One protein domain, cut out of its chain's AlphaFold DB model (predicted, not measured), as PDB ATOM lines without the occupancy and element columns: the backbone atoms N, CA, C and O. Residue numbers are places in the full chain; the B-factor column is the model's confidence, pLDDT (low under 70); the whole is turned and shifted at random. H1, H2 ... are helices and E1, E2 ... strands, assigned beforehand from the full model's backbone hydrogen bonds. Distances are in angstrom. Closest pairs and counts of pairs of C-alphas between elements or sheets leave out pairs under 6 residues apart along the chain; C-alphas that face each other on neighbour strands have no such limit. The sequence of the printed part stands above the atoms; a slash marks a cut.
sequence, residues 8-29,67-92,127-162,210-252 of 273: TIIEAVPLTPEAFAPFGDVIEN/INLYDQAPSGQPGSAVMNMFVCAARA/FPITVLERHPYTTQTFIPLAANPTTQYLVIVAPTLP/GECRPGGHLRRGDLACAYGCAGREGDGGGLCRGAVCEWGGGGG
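This is residues 8 to 29, 67 to 92, 127 to 162 and 210 to 252 of the 273 residues of an uncharacterized protein of Chaetomium globosum (strain ATCC 6205 / CBS 148.51 / DSM 1962 / NBRC 6347 / NRRL 1970) (UniProt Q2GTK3). With little regular structure, a small sheet, E2 E6 E3, stands partly face to face with a larger, strongly twisted one, E1 E5 E4 E7; short H1 is beside E2, and unnamed residues 67 to 92 run far out. The 127 printed residues include E1 H1 E2 E3 E4 E5 E6 E7 in order, mostly strand, 42 residues in all. The larger sheet is mixed, the smaller antiparallel. The whole is compact, radius of gyration of the C-alphas 15.4 A, spanning 50 by 34 by 31 A.

Start at E1, residues 12 to 14, parallel to E5, residues 215 to 220: N 13 and O 216 are 2.9 A apart. H1, residues 17 to 20, is too short for an O i to N i+4 pair. E2, residues 24 to 27, is antiparallel to E6, residues 224 to 227, with N 25 and O 226 at 2.9 A. E3, residues 140 to 142, is antiparallel to E6, with N 142 and O 225 at 2.9 A. E4, residues 151 to 159, is antiparallel to E5, N 155 to O 217 2.9 A, and to E7, residues 240 to 248, N 154 to O 245 2.8 A.

Find C-alpha 12 at (-44.358, 4.445, 84.952), where E1 begins. E4 spans 26.7 A; E7 runs 25.6 A to C-alpha 248 at (-40.484, 17.119, 89.818).

Look for three cuts: C-alphas 29 and 67 are 21.6 A apart, 92 and 127 7.8 A, 162 and 210 10.9 A. The link E6 to E7 is long. Fifty-two residues have pLDDT under 70, among them 210 to 252.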
ATOM      1  N   THR A   8     -37.499   1.415  73.689       80.69
ATOM      2  CA  THR A   8     -38.733   0.900  74.300       80.69
ATOM      3  C   THR A   8     -39.212   1.935  75.301       80.69
ATOM      4  O   THR A   8     -38.447   2.343  76.174       80.69
ATOM      5  N   ILE A   9     -40.464   2.363  75.169       83.06
ATOM      6  CA  ILE A   9     -41.096   3.237  76.155       83.06
ATOM      7  C   ILE A   9     -41.574   2.356  77.307       83.06
ATOM      8  O   ILE A   9     -42.293   1.382  77.093       83.06
ATOM      9  N   ILE A  10     -41.142   2.695  78.518       82.75
ATOM     10  CA  ILE A  10     -41.595   2.054  79.749       82.75
ATOM     11  C   ILE A  10     -42.543   3.035  80.424       82.75
ATOM     12  O   ILE A  10     -42.132   4.129  80.809       82.75
ATOM     13  N   GLU A  11     -43.809   2.648  80.545       86.06
ATOM     14  CA  GLU A  11     -44.777   3.415  81.318       86.06
ATOM     15  C   GLU A  11     -44.452   3.304  82.809       86.06
ATOM     16  O   GLU A  11     -44.110   2.227  83.309       86.06
ATOM     17  N   ALA A  12     -44.535   4.430  83.515       84.12
ATOM     18  CA  ALA A  12     -44.358   4.445  84.952       84.12
ATOM     19  C   ALA A  12     -45.695   4.147  85.645       84.12
ATOM     20  O   ALA A  12     -46.645   4.916  85.521       84.12
ATOM     21  N   VAL A  13     -45.760   3.048  86.392       85.88
ATOM     22  CA  VAL A  13     -46.948   2.622  87.150       85.88
ATOM     23  C   VAL A  13     -46.798   2.960  88.637       85.88
ATOM     24  O   VAL A  13     -45.682   3.207  89.086       85.88
ATOM     25  N   PRO A  14     -47.868   2.980  89.447       88.25
ATOM     26  CA  PRO A  14     -47.729   3.168  90.889       88.25
ATOM     27  C   PRO A  14     -46.819   2.110  91.528       88.25
ATOM     28  O   PRO A  14     -46.949   0.917  91.259       88.25
ATOM     29  N   LEU A  15     -45.906   2.540  92.401       84.25
ATOM     30  CA  LEU A  15     -45.102   1.622  93.209       84.25
ATOM     31  C   LEU A  15     -45.973   0.976  94.302       84.25
ATOM     32  O   LEU A  15     -46.403   1.671  95.224       84.25
ATOM     33  N   THR A  16     -46.189  -0.341  94.215       88.31
ATOM     34  CA  THR A  16     -46.842  -1.157  95.259       88.31
ATOM     35  C   THR A  16     -45.964  -2.353  95.640       88.31
ATOM     36  O   THR A  16     -45.146  -2.783  94.816       88.31
ATOM     37  N   PRO A  17     -46.120  -2.925  96.850       87.12
ATOM     38  CA  PRO A  17     -45.388  -4.125  97.251       87.12
ATOM     39  C   PRO A  17     -45.541  -5.286  96.261       87.12
ATOM     40  O   PRO A  17     -44.565  -5.955  95.937       87.12
ATOM     41  N   GLU A  18     -46.741  -5.510  95.727       89.12
ATOM     42  CA  GLU A  18     -47.040  -6.627  94.824       89.12
ATOM     43  C   GLU A  18     -46.375  -6.453  93.459       89.12
ATOM     44  O   GLU A  18     -45.773  -7.397  92.943       89.12
ATOM     45  N   ALA A  19     -46.459  -5.249  92.882       86.00
ATOM     46  CA  ALA A  19     -45.837  -4.942  91.596       86.00
ATOM     47  C   ALA A  19     -44.302  -4.971  91.687       86.00
ATOM     48  O   ALA A  19     -43.624  -5.362  90.734       86.00
ATOM     49  N   PHE A  20     -43.755  -4.602  92.849       88.19
ATOM     50  CA  PHE A  20     -42.317  -4.512  93.066       88.19
ATOM     51  C   PHE A  20     -41.672  -5.799  93.605       88.19
ATOM     52  O   PHE A  20     -40.453  -5.930  93.525       88.19
ATOM     53  N   ALA A  21     -42.454  -6.767  94.094       87.12
ATOM     54  CA  ALA A  21     -41.967  -8.012  94.701       87.12
ATOM     55  C   ALA A  21     -40.931  -8.805  93.872       87.12
ATOM     56  O   ALA A  21     -40.038  -9.409  94.470       87.12
ATOM     57  N   PRO A  22     -40.973  -8.832  92.520       84.88
ATOM     58  CA  PRO A  22     -39.910  -9.465  91.734       84.88
ATOM     59  C   PRO A  22     -38.551  -8.759  91.856       84.88
ATOM     60  O   PRO A  22     -37.522  -9.357  91.543       84.88
ATOM     61  N   PHE A  23     -38.547  -7.489  92.270       85.19
ATOM     62  CA  PHE A  23     -37.387  -6.601  92.285       85.19
ATOM     63  C   PHE A  23     -36.782  -6.362  93.664       85.19
ATOM     64  O   PHE A  23     -35.571  -6.128  93.768       85.19
ATOM     65  N   GLY A  24     -37.606  -6.448  94.701       88.19
ATOM     66  CA  GLY A  24     -37.215  -6.264  96.089       88.19
ATOM     67  C   GLY A  24     -38.422  -5.937  96.961       88.19
ATOM     68  O   GLY A  24     -39.537  -6.363  96.667       88.19
ATOM     69  N   ASP A  25     -38.191  -5.155  98.013       89.12
ATOM     70  CA  ASP A  25     -39.208  -4.807  99.004       89.12
ATOM     71  C   ASP A  25     -39.595  -3.328  98.889       89.12
ATOM     72  O   ASP A  25     -38.746  -2.446  98.722       89.12
ATOM     73  N   VAL A  26     -40.883  -3.040  99.057       90.50
ATOM     74  CA  VAL A  26     -41.373  -1.682  99.314       90.50
ATOM     75  C   VAL A  26     -41.491  -1.507 100.823       90.50
ATOM     76  O   VAL A  26     -42.118  -2.314 101.505       90.50
ATOM     77  N   ILE A  27     -40.863  -0.461 101.354       89.44
ATOM     78  CA  ILE A  27     -40.860  -0.149 102.781       89.44
ATOM     79  C   ILE A  27     -41.851   0.991 103.013       89.44
ATOM     80  O   ILE A  27     -41.592   2.151 102.679       89.44
ATOM     81  N   GLU A  28     -42.979   0.636 103.620       88.50
ATOM     82  CA  GLU A  28     -44.059   1.545 103.993       88.50
ATOM     83  C   GLU A  28     -44.715   1.150 105.313       88.50
ATOM     84  O   GLU A  28     -44.439   0.077 105.852       88.50
ATOM     85  N   ASN A  29     -45.601   2.006 105.835       91.75
ATOM     86  CA  ASN A  29     -46.528   1.589 106.881       91.75
ATOM     87  C   ASN A  29     -47.575   0.643 106.260       91.75
ATOM     88  O   ASN A  29     -48.404   1.123 105.489       91.75
ATOM     89  N   ILE A  67     -28.754  -7.379 102.982       88.25
ATOM     90  CA  ILE A  67     -27.922  -8.531 102.650       88.25
ATOM     91  C   ILE A  67     -26.517  -8.060 102.299       88.25
ATOM     92  O   ILE A  67     -26.344  -7.118 101.525       88.25
ATOM     93  N   ASN A  68     -25.528  -8.741 102.871       89.88
ATOM     94  CA  ASN A  68     -24.111  -8.526 102.630       89.88
ATOM     95  C   ASN A  68     -23.459  -9.858 102.252       89.88
ATOM     96  O   ASN A  68     -23.361 -10.761 103.078       89.88
ATOM     97  N   LEU A  69     -23.045  -9.976 100.993       90.88
ATOM     98  CA  LEU A  69     -22.338 -11.121 100.425       90.88
ATOM     99  C   LEU A  69     -20.919 -10.747  99.977       90.88
ATOM    100  O   LEU A  69     -20.363 -11.420  99.113       90.88
ATOM    101  N   TYR A  70     -20.326  -9.673 100.507       90.25
ATOM    102  CA  TYR A  70     -18.973  -9.270 100.107       90.25
ATOM    103  C   TYR A  70     -17.906 -10.329 100.417       90.25
ATOM    104  O   TYR A  70     -16.909 -10.395  99.707       90.25
ATOM    105  N   ASP A  71     -18.163 -11.245 101.356       90.88
ATOM    106  CA  ASP A  71     -17.326 -12.436 101.577       90.88
ATOM    107  C   ASP A  71     -17.221 -13.343 100.330       90.88
ATOM    108  O   ASP A  71     -16.321 -14.172 100.227       90.88
ATOM    109  N   GLN A  72     -18.140 -13.196  99.371       89.69
ATOM    110  CA  GLN A  72     -18.168 -13.908  98.088       89.69
ATOM    111  C   GLN A  72     -17.680 -13.034  96.920       89.69
ATOM    112  O   GLN A  72     -17.675 -13.481  95.770       89.69
ATOM    113  N   ALA A  73     -17.308 -11.777  97.177       89.44
ATOM    114  CA  ALA A  73     -16.871 -10.861  96.137       89.44
ATOM    115  C   ALA A  73     -15.430 -11.183  95.688       89.44
ATOM    116  O   ALA A  73     -14.559 -11.419  96.526       89.44
ATOM    117  N   PRO A  74     -15.117 -11.100  94.378       90.19
ATOM    118  CA  PRO A  74     -13.765 -11.319  93.856       90.19
ATOM    119  C   PRO A  74     -12.700 -10.375  94.421       90.19
ATOM    120  O   PRO A  74     -11.512 -10.652  94.301       90.19
ATOM    121  N   SER A  75     -13.113  -9.247  95.005       90.62
ATOM    122  CA  SER A  75     -12.204  -8.299  95.647       90.62
ATOM    123  C   SER A  75     -11.539  -8.868  96.903       90.62
ATOM    124  O   SER A  75     -10.502  -8.348  97.310       90.62
ATOM    125  N   GLY A  76     -12.143  -9.878  97.545       90.06
ATOM    126  CA  GLY A  76     -11.711 -10.390  98.851       90.06
ATOM    127  C   GLY A  76     -11.838  -9.368  99.987       90.06
ATOM    128  O   GLY A  76     -11.307  -9.594 101.069       90.06
ATOM    129  N   GLN A  77     -12.504  -8.236  99.736       91.81
ATOM    130  CA  GLN A  77     -12.689  -7.173 100.717       91.81
ATOM    131  C   GLN A  77     -14.019  -7.366 101.447       91.81
ATOM    132  O   GLN A  77     -15.037  -7.549 100.773       91.81
ATOM    133  N   PRO A  78     -14.045  -7.288 102.789       92.62
ATOM    134  CA  PRO A  78     -15.284  -7.387 103.543       92.62
ATOM    135  C   PRO A  78     -16.182  -6.178 103.264       92.62
ATOM    136  O   PRO A  78     -15.719  -5.052 103.078       92.62
ATOM    137  N   GLY A  79     -17.490  -6.411 103.268       89.75
ATOM    138  CA  GLY A  79     -18.498  -5.361 103.158       89.75
ATOM    139  C   GLY A  79     -18.969  -4.914 104.534       89.75
ATOM    140  O   GLY A  79     -19.047  -5.724 105.456       89.75
ATOM    141  N   SER A  80     -19.357  -3.647 104.657       92.12
ATOM    142  CA  SER A  80     -20.049  -3.122 105.835       92.12
ATOM    143  C   SER A  80     -21.373  -2.484 105.426       92.12
ATOM    144  O   SER A  80     -21.462  -1.850 104.373       92.12
ATOM    145  N   ALA A  81     -22.401  -2.647 106.259       90.25
ATOM    146  CA  ALA A  81     -23.646  -1.911 106.101       90.25
ATOM    147  C   ALA A  81     -23.412  -0.454 106.511       90.25
ATOM    148  O   ALA A  81     -23.020  -0.168 107.641       90.25
ATOM    149  N   VAL A  82     -23.647   0.466 105.579       92.44
ATOM    150  CA  VAL A  82     -23.432   1.900 105.778       92.44
ATOM    151  C   VAL A  82     -24.698   2.676 105.445       92.44
ATOM    152  O   VAL A  82     -25.491   2.260 104.600       92.44
ATOM    153  N   MET A  83     -24.877   3.821 106.102       93.69
ATOM    154  CA  MET A  83     -25.945   4.771 105.809       93.69
ATOM    155  C   MET A  83     -25.335   6.005 105.153       93.69
ATOM    156  O   MET A  83     -24.433   6.621 105.711       93.69
ATOM    157  N   ASN A  84     -25.846   6.361 103.979       92.94
ATOM    158  CA  ASN A  84     -25.427   7.538 103.230       92.94
ATOM    159  C   ASN A  84     -26.653   8.390 102.898       92.94
ATOM    160  O   ASN A  84     -27.759   7.863 102.770       92.94
ATOM    161  N   MET A  85     -26.445   9.693 102.726       90.94
ATOM    162  CA  MET A  85     -27.477  10.619 102.271       90.94
ATOM    163  C   MET A  85     -27.184  11.039 100.835       90.94
ATOM    164  O   MET A  85     -26.097  11.528 100.538       90.94
ATOM    165  N   PHE A  86     -28.172  10.870  99.962       86.75
ATOM    166  CA  PHE A  86     -28.149  11.424  98.615       86.75
ATOM    167  C   PHE A  86     -29.016  12.681  98.582       86.75
ATOM    168  O   PHE A  86     -30.157  12.656  99.043       86.75
ATOM    169  N   VAL A  87     -28.477  13.764  98.025       87.75
ATOM    170  CA  VAL A  87     -29.231  14.976  97.686       87.75
ATOM    171  C   VAL A  87     -29.267  15.053  96.167       87.75
ATOM    172  O   VAL A  87     -28.235  15.253  95.526       87.75
ATOM    173  N   CYS A  88     -30.442  14.808  95.598       81.62
ATOM    174  CA  CYS A  88     -30.636  14.690  94.159       81.62
ATOM    175  C   CYS A  88     -31.276  15.963  93.596       81.62
ATOM    176  O   CYS A  88     -32.011  16.661  94.285       81.62
ATOM    177  N   ALA A  89     -30.994  16.256  92.328       81.44
ATOM    178  CA  ALA A  89     -31.788  17.193  91.542       81.44
ATOM    179  C   ALA A  89     -32.794  16.404  90.690       81.44
ATOM    180  O   ALA A  89     -32.483  15.303  90.220       81.44
ATOM    181  N   ALA A  90     -33.972  16.981  90.445       81.12
ATOM    182  CA  ALA A  90     -34.930  16.417  89.499       81.12
ATOM    183  C   ALA A  90     -34.322  16.354  88.088       81.12
ATOM    184  O   ALA A  90     -33.643  17.282  87.641       81.12
ATOM    185  N   ARG A  91     -34.573  15.259  87.362       74.75
ATOM    186  CA  ARG A  91     -34.131  15.153  85.964       74.75
ATOM    187  C   ARG A  91     -34.962  16.072  85.066       74.75
ATOM    188  O   ARG A  91     -36.175  16.176  85.231       74.75
ATOM    189  N   ALA A  92     -34.309  16.711  84.095       67.31
ATOM    190  CA  ALA A  92     -34.984  17.557  83.117       67.31
ATOM    191  C   ALA A  92     -35.899  16.730  82.194       67.31
ATOM    192  O   ALA A  92     -35.513  15.660  81.717       67.31
ATOM    193  N   PHE A 127     -38.017  10.660  79.397       78.56
ATOM    194  CA  PHE A 127     -36.582  10.871  79.532       78.56
ATOM    195  C   PHE A 127     -35.833   9.568  79.210       78.56
ATOM    196  O   PHE A 127     -36.366   8.478  79.438       78.56
ATOM    197  N   PRO A 128     -34.611   9.644  78.660       81.62
ATOM    198  CA  PRO A 128     -33.911   8.490  78.145       81.62
ATOM    199  C   PRO A 128     -33.148   7.813  79.278       81.62
ATOM    200  O   PRO A 128     -32.409   8.445  80.037       81.62
ATOM    201  N   ILE A 129     -33.304   6.499  79.358       80.12
ATOM    202  CA  ILE A 129     -32.578   5.650  80.297       80.12
ATOM    203  C   ILE A 129     -31.628   4.798  79.467       80.12
ATOM    204  O   ILE A 129     -32.057   3.919  78.724       80.12
ATOM    205  N   THR A 130     -30.334   5.087  79.565       83.38
ATOM    206  CA  THR A 130     -29.295   4.400  78.783       83.38
ATOM    207  C   THR A 130     -28.491   3.399  79.610       83.38
ATOM    208  O   THR A 130     -27.831   2.531  79.047       83.38
ATOM    209  N   VAL A 131     -28.547   3.493  80.944       80.81
ATOM    210  CA  VAL A 131     -27.771   2.658  81.868       80.81
ATOM    211  C   VAL A 131     -28.629   2.259  83.067       80.81
ATOM    212  O   VAL A 131     -29.332   3.092  83.633       80.81
ATOM    213  N   LEU A 132     -28.518   0.989  83.471       83.44
ATOM    214  CA  LEU A 132     -28.979   0.478  84.764       83.44
ATOM    215  C   LEU A 132     -27.805  -0.153  85.515       83.44
ATOM    216  O   LEU A 132     -27.051  -0.955  84.951       83.44
ATOM    217  N   GLU A 133     -27.687   0.171  86.796       83.12
ATOM    218  CA  GLU A 133     -26.652  -0.355  87.682       83.12
ATOM    219  C   GLU A 133     -27.135  -1.565  88.495       83.12
ATOM    220  O   GLU A 133     -28.328  -1.877  88.568       83.12
ATOM    221  N   ARG A 134     -26.176  -2.311  89.056       84.19
ATOM    222  CA  ARG A 134     -26.441  -3.442  89.953       84.19
ATOM    223  C   ARG A 134     -25.351  -3.544  91.014       84.19
ATOM    224  O   ARG A 134     -24.171  -3.415  90.690       84.19
ATOM    225  N   HIS A 135     -25.747  -3.947  92.217       86.56
ATOM    226  CA  HIS A 135     -24.843  -4.351  93.290       86.56
ATOM    227  C   HIS A 135     -24.947  -5.874  93.492       86.56
ATOM    228  O   HIS A 135     -25.885  -6.343  94.125       86.56
ATOM    229  N   PRO A 136     -24.042  -6.682  92.905       85.12
ATOM    230  CA  PRO A 136     -24.191  -8.144  92.885       85.12
ATOM    231  C   PRO A 136     -24.044  -8.828  94.249       85.12
ATOM    232  O   PRO A 136     -24.428  -9.985  94.372       85.12
ATOM    233  N   TYR A 137     -23.475  -8.135  95.236       86.44
ATOM    234  CA  TYR A 137     -23.150  -8.699  96.546       86.44
ATOM    235  C   TYR A 137     -23.873  -8.001  97.700       86.44
ATOM    236  O   TYR A 137     -23.624  -8.336  98.852       86.44
ATOM    237  N   THR A 138     -24.755  -7.035  97.428       88.62
ATOM    238  CA  THR A 138     -25.480  -6.306  98.478       88.62
ATOM    239  C   THR A 138     -26.855  -5.841  98.035       88.62
ATOM    240  O   THR A 138     -27.082  -5.541  96.865       88.62
ATOM    241  N   THR A 139     -27.752  -5.682  99.003       89.06
ATOM    242  CA  THR A 139     -28.970  -4.877  98.840       89.06
ATOM    243  C   THR A 139     -28.656  -3.386  98.923       89.06
ATOM    244  O   THR A 139     -27.757  -2.988  99.665       89.06
ATOM    245  N   GLN A 140     -29.448  -2.561  98.244       89.88
ATOM    246  CA  GLN A 140     -29.436  -1.110  98.401       89.88
ATOM    247  C   GLN A 140     -30.850  -0.618  98.717       89.88
ATOM    248  O   GLN A 140     -31.827  -1.080  98.126       89.88
ATOM    249  N   THR A 141     -30.967   0.311  99.663       90.00
ATOM    250  CA  THR A 141     -32.255   0.848 100.113       90.00
ATOM    251  C   THR A 141     -32.246   2.361 100.003       90.00
ATOM    252  O   THR A 141     -31.332   3.011 100.509       90.00
ATOM    253  N   PHE A 142     -33.283   2.916  99.380       90.81
ATOM    254  CA  PHE A 142     -33.512   4.353  99.301       90.81
ATOM    255  C   PHE A 142     -34.762   4.703 100.097       90.81
ATOM    256  O   PHE A 142     -35.832   4.145  99.852       90.81
ATOM    257  N   ILE A 143     -34.608   5.620 101.052       88.88
ATOM    258  CA  ILE A 143     -35.691   6.148 101.881       88.88
ATOM    259  C   ILE A 143     -35.703   7.672 101.699       88.88
ATOM    260  O   ILE A 143     -34.716   8.315 102.068       88.88
ATOM    261  N   PRO A 144     -36.765   8.272 101.132       85.88
ATOM    262  CA  PRO A 144     -36.889   9.719 101.092       85.88
ATOM    263  C   PRO A 144     -37.010  10.246 102.524       85.88
ATOM    264  O   PRO A 144     -37.831   9.778 103.309       85.88
ATOM    265  N   LEU A 145     -36.166  11.217 102.871       85.06
ATOM    266  CA  LEU A 145     -36.159  11.823 104.208       85.06
ATOM    267  C   LEU A 145     -37.143  12.991 104.335       85.06
ATOM    268  O   LEU A 145     -37.526  13.355 105.443       85.06
ATOM    269  N   ALA A 146     -37.557  13.569 103.208       75.88
ATOM    270  CA  ALA A 146     -38.540  14.637 103.151       75.88
ATOM    271  C   ALA A 146     -39.670  14.225 102.209       75.88
ATOM    272  O   ALA A 146     -39.467  14.080 101.004       75.88
ATOM    273  N   ALA A 147     -40.865  14.058 102.770       64.94
ATOM    274  CA  ALA A 147     -42.076  13.888 101.989       64.94
ATOM    275  C   ALA A 147     -42.666  15.270 101.695       64.94
ATOM    276  O   ALA A 147     -43.085  15.981 102.607       64.94
ATOM    277  N   ASN A 148     -42.715  15.646 100.420       66.44
ATOM    278  CA  ASN A 148     -43.532  16.759  99.955       66.44
ATOM    279  C   ASN A 148     -44.670  16.175  99.092       66.44
ATOM    280  O   ASN A 148     -44.399  15.386  98.186       66.44
ATOM    281  N   PRO A 149     -45.948  16.528  99.342       67.31
ATOM    282  CA  PRO A 149     -47.080  16.023  98.559       67.31
ATOM    283  C   PRO A 149     -46.991  16.329  97.054       67.31
ATOM    284  O   PRO A 149     -47.690  15.689  96.260       67.31
ATOM    285  N   THR A 150     -46.156  17.289  96.651       68.69
ATOM    286  CA  THR A 150     -45.934  17.664  95.250       68.69
ATOM    287  C   THR A 150     -44.678  17.053  94.628       68.69
ATOM    288  O   THR A 150     -44.514  17.162  93.414       68.69
ATOM    289  N   THR A 151     -43.818  16.382  95.403       69.56
ATOM    290  CA  THR A 151     -42.633  15.698  94.870       69.56
ATOM    291  C   THR A 151     -42.849  14.197  94.781       69.56
ATOM    292  O   THR A 151     -43.523  13.562  95.603       69.56
ATOM    293  N   GLN A 152     -42.286  13.627  93.723       76.12
ATOM    294  CA  GLN A 152     -42.340  12.208  93.441       76.12
ATOM    295  C   GLN A 152     -40.936  11.695  93.141       76.12
ATOM    296  O   GLN A 152     -40.060  12.438  92.707       76.12
ATOM    297  N   TYR A 153     -40.719  10.407  93.352       80.56
ATOM    298  CA  TYR A 153     -39.540   9.724  92.845       80.56
ATOM    299  C   TYR A 153     -39.980   8.560  91.962       80.56
ATOM    300  O   TYR A 153     -41.085   8.024  92.079       80.56
ATOM    301  N   LEU A 154     -39.111   8.220  91.024       84.88
ATOM    302  CA  LEU A 154     -39.286   7.175  90.042       84.88
ATOM    303  C   LEU A 154     -38.205   6.121  90.262       84.88
ATOM    304  O   LEU A 154     -37.012   6.423  90.300       84.88
ATOM    305  N   VAL A 155     -38.635   4.872  90.374       87.62
ATOM    306  CA  VAL A 155     -37.762   3.708  90.491       87.62
ATOM    307  C   VAL A 155     -37.859   2.924  89.198       87.62
ATOM    308  O   VAL A 155     -38.931   2.451  88.827       87.62
ATOM    309  N   ILE A 156     -36.741   2.780  88.498       86.50
ATOM    310  CA  ILE A 156     -36.669   1.981  87.275       86.50
ATOM    311  C   ILE A 156     -35.893   0.725  87.598       86.50
ATOM    312  O   ILE A 156     -34.737   0.806  88.008       86.50
ATOM    313  N   VAL A 157     -36.515  -0.429  87.389       87.25
ATOM    314  CA  VAL A 157     -35.930  -1.733  87.695       87.25
ATOM    315  C   VAL A 157     -36.057  -2.687  86.522       87.25
ATOM    316  O   VAL A 157     -36.972  -2.606  85.701       87.25
ATOM    317  N   ALA A 158     -35.109  -3.611  86.443       85.56
ATOM    318  CA  ALA A 158     -35.133  -4.712  85.499       85.56
ATOM    319  C   ALA A 158     -34.718  -6.003  86.208       85.56
ATOM    320  O   ALA A 158     -33.827  -5.975  87.070       85.56
ATOM    321  N   PRO A 159     -35.313  -7.148  85.836       80.06
ATOM    322  CA  PRO A 159     -34.863  -8.420  86.357       80.06
ATOM    323  C   PRO A 159     -33.480  -8.730  85.794       80.06
ATOM    324  O   PRO A 159     -33.045  -8.247  84.745       80.06
ATOM    325  N   THR A 160     -32.769  -9.582  86.494       66.06
ATOM    326  CA  THR A 160     -31.497 -10.117  86.056       66.06
ATOM    327  C   THR A 160     -31.767 -11.382  85.293       66.06
ATOM    328  O   THR A 160     -32.414 -12.310  85.773       66.06
ATOM    329  N   LEU A 161     -31.224 -11.403  84.090       57.38
ATOM    330  CA  LEU A 161     -31.229 -12.589  83.269       57.38
ATOM    331  C   LEU A 161     -30.375 -13.674  83.940       57.38
ATOM    332  O   LEU A 161     -29.319 -13.348  84.500       57.38
ATOM    333  N   PRO A 162     -30.796 -14.948  83.881       51.72
ATOM    334  CA  PRO A 162     -29.925 -16.044  84.269       51.72
ATOM    335  C   PRO A 162     -28.616 -15.968  83.468       51.72
ATOM    336  O   PRO A 162     -28.614 -15.462  82.336       51.72
ATOM    337  N   GLY A 210     -41.644 -16.265  83.510       24.78
ATOM    338  CA  GLY A 210     -40.672 -16.091  82.422       24.78
ATOM    339  C   GLY A 210     -40.829 -14.794  81.612       24.78
ATOM    340  O   GLY A 210     -40.300 -14.705  80.512       24.78
ATOM    341  N   GLU A 211     -41.545 -13.797  82.140       30.97
ATOM    342  CA  GLU A 211     -41.913 -12.545  81.470       30.97
ATOM    343  C   GLU A 211     -41.773 -11.319  82.390       30.97
ATOM    344  O   GLU A 211     -42.531 -10.356  82.281       30.97
ATOM    345  N   CYS A 212     -40.813 -11.303  83.320       41.78
ATOM    346  CA  CYS A 212     -40.503 -10.055  84.017       41.78
ATOM    347  C   CYS A 212     -39.923  -9.052  82.996       41.78
ATOM    348  O   CYS A 212     -38.791  -9.188  82.533       41.78
ATOM    349  N   ARG A 213     -40.725  -8.070  82.582       52.97
ATOM    350  CA  ARG A 213     -40.281  -6.949  81.741       52.97
ATOM    351  C   ARG A 213     -39.650  -5.859  82.623       52.97
ATOM    352  O   ARG A 213     -39.950  -5.808  83.816       52.97
ATOM    353  N   PRO A 214     -38.775  -4.995  82.076       56.59
ATOM    354  CA  PRO A 214     -38.376  -3.766  82.759       56.59
ATOM    355  C   PRO A 214     -39.610  -2.964  83.187       56.59
ATOM    356  O   PRO A 214     -40.563  -2.859  82.414       56.59
ATOM    357  N   GLY A 215     -39.592  -2.412  84.400       56.91
ATOM    358  CA  GLY A 215     -40.714  -1.670  84.974       56.91
ATOM    359  C   GLY A 215     -40.275  -0.316  85.519       56.91
ATOM    360  O   GLY A 215     -39.276  -0.222  86.238       56.91
ATOM    361  N   GLY A 216     -41.024   0.732  85.180       62.78
ATOM    362  CA  GLY A 216     -40.934   2.041  85.816       62.78
ATOM    363  C   GLY A 216     -42.003   2.140  86.897       62.78
ATOM    364  O   GLY A 216     -43.163   1.848  86.629       62.78
ATOM    365  N   HIS A 217     -41.627   2.542  88.107       66.38
ATOM    366  CA  HIS A 217     -42.547   2.679  89.232       66.38
ATOM    367  C   HIS A 217     -42.490   4.107  89.789       66.38
ATOM    368  O   HIS A 217     -41.476   4.510  90.361       66.38
ATOM    369  N   LEU A 218     -43.551   4.886  89.593       58.91
ATOM    370  CA  LEU A 218     -43.683   6.279  90.025       58.91
ATOM    371  C   LEU A 218     -44.363   6.358  91.393       58.91
ATOM    372  O   LEU A 218     -45.341   5.645  91.648       58.91
ATOM    373  N   ARG A 219     -43.905   7.266  92.264       64.50
ATOM    374  CA  ARG A 219     -44.578   7.479  93.549       64.50
ATOM    375  C   ARG A 219     -44.421   8.864  94.162       64.50
ATOM    376  O   ARG A 219     -43.380   9.489  94.032       64.50
ATOM    377  N   ARG A 220     -45.440   9.290  94.923       55.03
ATOM    378  CA  ARG A 220     -45.380  10.377  95.923       55.03
ATOM    379  C   ARG A 220     -44.364  10.086  97.035       55.03
ATOM    380  O   ARG A 220     -44.137   8.929  97.378       55.03
ATOM    381  N   GLY A 221     -43.730  11.147  97.536       48.78
ATOM    382  CA  GLY A 221     -42.486  11.147  98.318       48.78
ATOM    383  C   GLY A 221     -42.487  10.564  99.739       48.78
ATOM    384  O   GLY A 221     -41.654  10.981 100.532       48.78
ATOM    385  N   ASP A 222     -43.372   9.631 100.091       50.69
ATOM    386  CA  ASP A 222     -43.499   9.066 101.452       50.69
ATOM    387  C   ASP A 222     -43.089   7.583 101.597       50.69
ATOM    388  O   ASP A 222     -43.200   7.034 102.692       50.69
ATOM    389  N   LEU A 223     -42.587   6.928 100.544       53.56
ATOM    390  CA  LEU A 223     -42.167   5.518 100.600       53.56
ATOM    391  C   LEU A 223     -40.702   5.321 100.315       53.56
ATOM    392  O   LEU A 223     -40.091   6.047  99.540       53.56
ATOM    393  N   ALA A 224     -40.187   4.250 100.891       57.75
ATOM    394  CA  ALA A 224     -38.877   3.730 100.605       57.75
ATOM    395  C   ALA A 224     -38.976   2.461  99.755       57.75
ATOM    396  O   ALA A 224     -39.955   1.719  99.815       57.75
ATOM    397  N   CYS A 225     -37.936   2.174  98.984       53.12
ATOM    398  CA  CYS A 225     -37.792   0.896  98.296       53.12
ATOM    399  C   CYS A 225     -36.393   0.331  98.530       53.12
ATOM    400  O   CYS A 225     -35.395   1.059  98.516       53.12
ATOM    401  N   ALA A 226     -36.320  -0.978  98.720       53.84
ATOM    402  CA  ALA A 226     -35.086  -1.738  98.716       53.84
ATOM    403  C   ALA A 226     -35.065  -2.618  97.469       53.84
ATOM    404  O   ALA A 226     -36.005  -3.370  97.229       53.84
ATOM    405  N   TYR A 227     -33.999  -2.542  96.680       55.72
ATOM    406  CA  TYR A 227     -33.788  -3.430  95.541       55.72
ATOM    407  C   TYR A 227     -32.345  -3.925  95.509       55.72
ATOM    408  O   TYR A 227     -31.439  -3.366  96.131       55.72
ATOM    409  N   GLY A 228     -32.135  -5.017  94.786       40.75
ATOM    410  CA  GLY A 228     -30.855  -5.714  94.726       40.75
ATOM    411  C   GLY A 228     -31.037  -7.186  95.051       40.75
ATOM    412  O   GLY A 228     -32.112  -7.618  95.457       40.75
ATOM    413  N   CYS A 229     -29.997  -7.980  94.824       37.34
ATOM    414  CA  CYS A 229     -30.083  -9.410  95.053       37.34
ATOM    415  C   CYS A 229     -28.974  -9.935  95.939       37.34
ATOM    416  O   CYS A 229     -27.858  -9.426  95.955       37.34
ATOM    417  N   ALA A 230     -29.310 -11.055  96.559       33.41
ATOM    418  CA  ALA A 230     -28.389 -12.058  97.032       33.41
ATOM    419  C   ALA A 230     -29.014 -13.428  96.734       33.41
ATOM    420  O   ALA A 230     -29.667 -14.035  97.577       33.41
ATOM    421  N   GLY A 231     -28.866 -13.890  95.494       34.22
ATOM    422  CA  GLY A 231     -29.117 -15.274  95.108       34.22
ATOM    423  C   GLY A 231     -27.777 -15.956  94.869       34.22
ATOM    424  O   GLY A 231     -26.934 -15.412  94.157       34.22
ATOM    425  N   ARG A 232     -27.569 -17.132  95.472       35.09
ATOM    426  CA  ARG A 232     -26.409 -17.989  95.200       35.09
ATOM    427  C   ARG A 232     -26.349 -18.283  93.700       35.09
ATOM    428  O   ARG A 232     -27.392 -18.504  93.080       35.09
ATOM    429  N   GLU A 233     -25.153 -18.336  93.123       34.53
ATOM    430  CA  GLU A 233     -24.978 -18.858  91.768       34.53
ATOM    431  C   GLU A 233     -25.493 -20.313  91.752       34.53
ATOM    432  O   GLU A 233     -24.896 -21.198  92.362       34.53
ATOM    433  N   GLY A 234     -26.677 -20.529  91.165       37.59
ATOM    434  CA  GLY A 234     -27.369 -21.826  91.119       37.59
ATOM    435  C   GLY A 234     -28.690 -21.953  91.900       37.59
ATOM    436  O   GLY A 234     -29.405 -22.919  91.658       37.59
ATOM    437  N   ASP A 235     -29.081 -21.002  92.760       33.94
ATOM    438  CA  ASP A 235     -30.274 -21.160  93.630       33.94
ATOM    439  C   ASP A 235     -31.598 -20.617  93.048       33.94
ATOM    440  O   ASP A 235     -32.622 -20.593  93.730       33.94
ATOM    441  N   GLY A 236     -31.624 -20.173  91.788       33.25
ATOM    442  CA  GLY A 236     -32.865 -19.716  91.137       33.25
ATOM    443  C   GLY A 236     -33.525 -18.480  91.776       33.25
ATOM    444  O   GLY A 236     -34.671 -18.170  91.453       33.25
ATOM    445  N   GLY A 237     -32.827 -17.766  92.667       32.59
ATOM    446  CA  GLY A 237     -33.270 -16.487  93.225       32.59
ATOM    447  C   GLY A 237     -33.089 -15.365  92.204       32.59
ATOM    448  O   GLY A 237     -31.963 -15.078  91.797       32.59
ATOM    449  N   GLY A 238     -34.193 -14.761  91.760       34.84
ATOM    450  CA  GLY A 238     -34.196 -13.670  90.784       34.84
ATOM    451  C   GLY A 238     -33.380 -12.472  91.270       34.84
ATOM    452  O   GLY A 238     -33.647 -11.924  92.337       34.84
ATOM    453  N   LEU A 239     -32.365 -12.087  90.491       44.84
ATOM    454  CA  LEU A 239     -31.537 -10.908  90.746       44.84
ATOM    455  C   LEU A 239     -32.161  -9.658  90.109       44.84
ATOM    456  O   LEU A 239     -32.846  -9.803  89.106       44.84
ATOM    457  N   CYS A 240     -31.881  -8.434  90.589       43.22
ATOM    458  CA  CYS A 240     -32.437  -7.196  90.007       43.22
ATOM    459  C   CYS A 240     -31.411  -6.069  89.831       43.22
ATOM    460  O   CYS A 240     -30.452  -5.941  90.592       43.22
ATOM    461  N   ARG A 241     -31.614  -5.274  88.775       44.84
ATOM    462  CA  ARG A 241     -30.914  -4.020  88.467       44.84
ATOM    463  C   ARG A 241     -31.873  -2.868  88.715       44.84
ATOM    464  O   ARG A 241     -33.066  -3.037  88.464       44.84
ATOM    465  N   GLY A 242     -31.378  -1.711  89.136       44.31
ATOM    466  CA  GLY A 242     -32.251  -0.562  89.340       44.31
ATOM    467  C   GLY A 242     -31.528   0.773  89.369       44.31
ATOM    468  O   GLY A 242     -30.329   0.827  89.616       44.31
ATOM    469  N   ALA A 243     -32.278   1.832  89.095       48.62
ATOM    470  CA  ALA A 243     -31.883   3.218  89.288       48.62
ATOM    471  C   ALA A 243     -33.045   3.974  89.945       48.62
ATOM    472  O   ALA A 243     -34.202   3.801  89.549       48.62
ATOM    473  N   VAL A 244     -32.738   4.832  90.916       49.44
ATOM    474  CA  VAL A 244     -33.710   5.745  91.537       49.44
ATOM    475  C   VAL A 244     -33.469   7.149  91.000       49.44
ATOM    476  O   VAL A 244     -32.341   7.637  90.993       49.44
ATOM    477  N   CYS A 245     -34.521   7.795  90.512       46.66
ATOM    478  CA  CYS A 245     -34.490   9.164  90.010       46.66
ATOM    479  C   CYS A 245     -35.572   9.991  90.709       46.66
ATOM    480  O   CYS A 245     -36.666   9.496  90.952       46.66
ATOM    481  N   GLU A 246     -35.300  11.259  90.998       39.75
ATOM    482  CA  GLU A 246     -36.331  12.185  91.469       39.75
ATOM    483  C   GLU A 246     -37.106  12.775  90.280       39.75
ATOM    484  O   GLU A 246     -36.515  13.103  89.243       39.75
ATOM    485  N   TRP A 247     -38.426  12.906  90.433       35.91
ATOM    486  CA  TRP A 247     -39.336  13.476  89.444       35.91
ATOM    487  C   TRP A 247     -40.074  14.696  90.018       35.91
ATOM    488  O   TRP A 247     -40.914  14.583  90.915       35.91
ATOM    489  N   GLY A 248     -39.787  15.880  89.472       34.03
ATOM    490  CA  GLY A 248     -40.484  17.119  89.818       34.03
ATOM    491  C   GLY A 248     -41.758  17.293  88.990       34.03
ATOM    492  O   GLY A 248     -41.696  17.368  87.764       34.03
ATOM    493  N   GLY A 249     -42.918  17.378  89.647       29.44
ATOM    494  CA  GLY A 249     -44.161  17.807  89.002       29.44
ATOM    495  C   GLY A 249     -44.020  19.241  88.488       29.44
ATOM    496  O   GLY A 249     -43.569  20.116  89.223       29.44
ATOM    497  N   GLY A 250     -44.358  19.463  87.216       35.97
ATOM    498  CA  GLY A 250     -44.104  20.711  86.499       35.97
ATOM    499  C   GLY A 250     -44.583  21.966  87.232       35.97
ATOM    500  O   GLY A 250     -45.780  22.202  87.364       35.97
ATOM    501  N   GLY A 251     -43.626  22.795  87.642       26.77
ATOM    502  CA  GLY A 251     -43.814  24.218  87.892       26.77
ATOM    503  C   GLY A 251     -43.064  24.979  86.806       26.77
ATOM    504  O   GLY A 251     -41.866  24.769  86.627       26.77
ATOM    505  N   GLY A 252     -43.777  25.802  86.035       29.69
ATOM    506  CA  GLY A 252     -43.184  26.610  84.975       29.69
ATOM    507  C   GLY A 252     -42.073  27.500  85.526       29.69
ATOM    508  O   GLY A 252     -42.322  28.349  86.377       29.69
TER     509      GLY A 252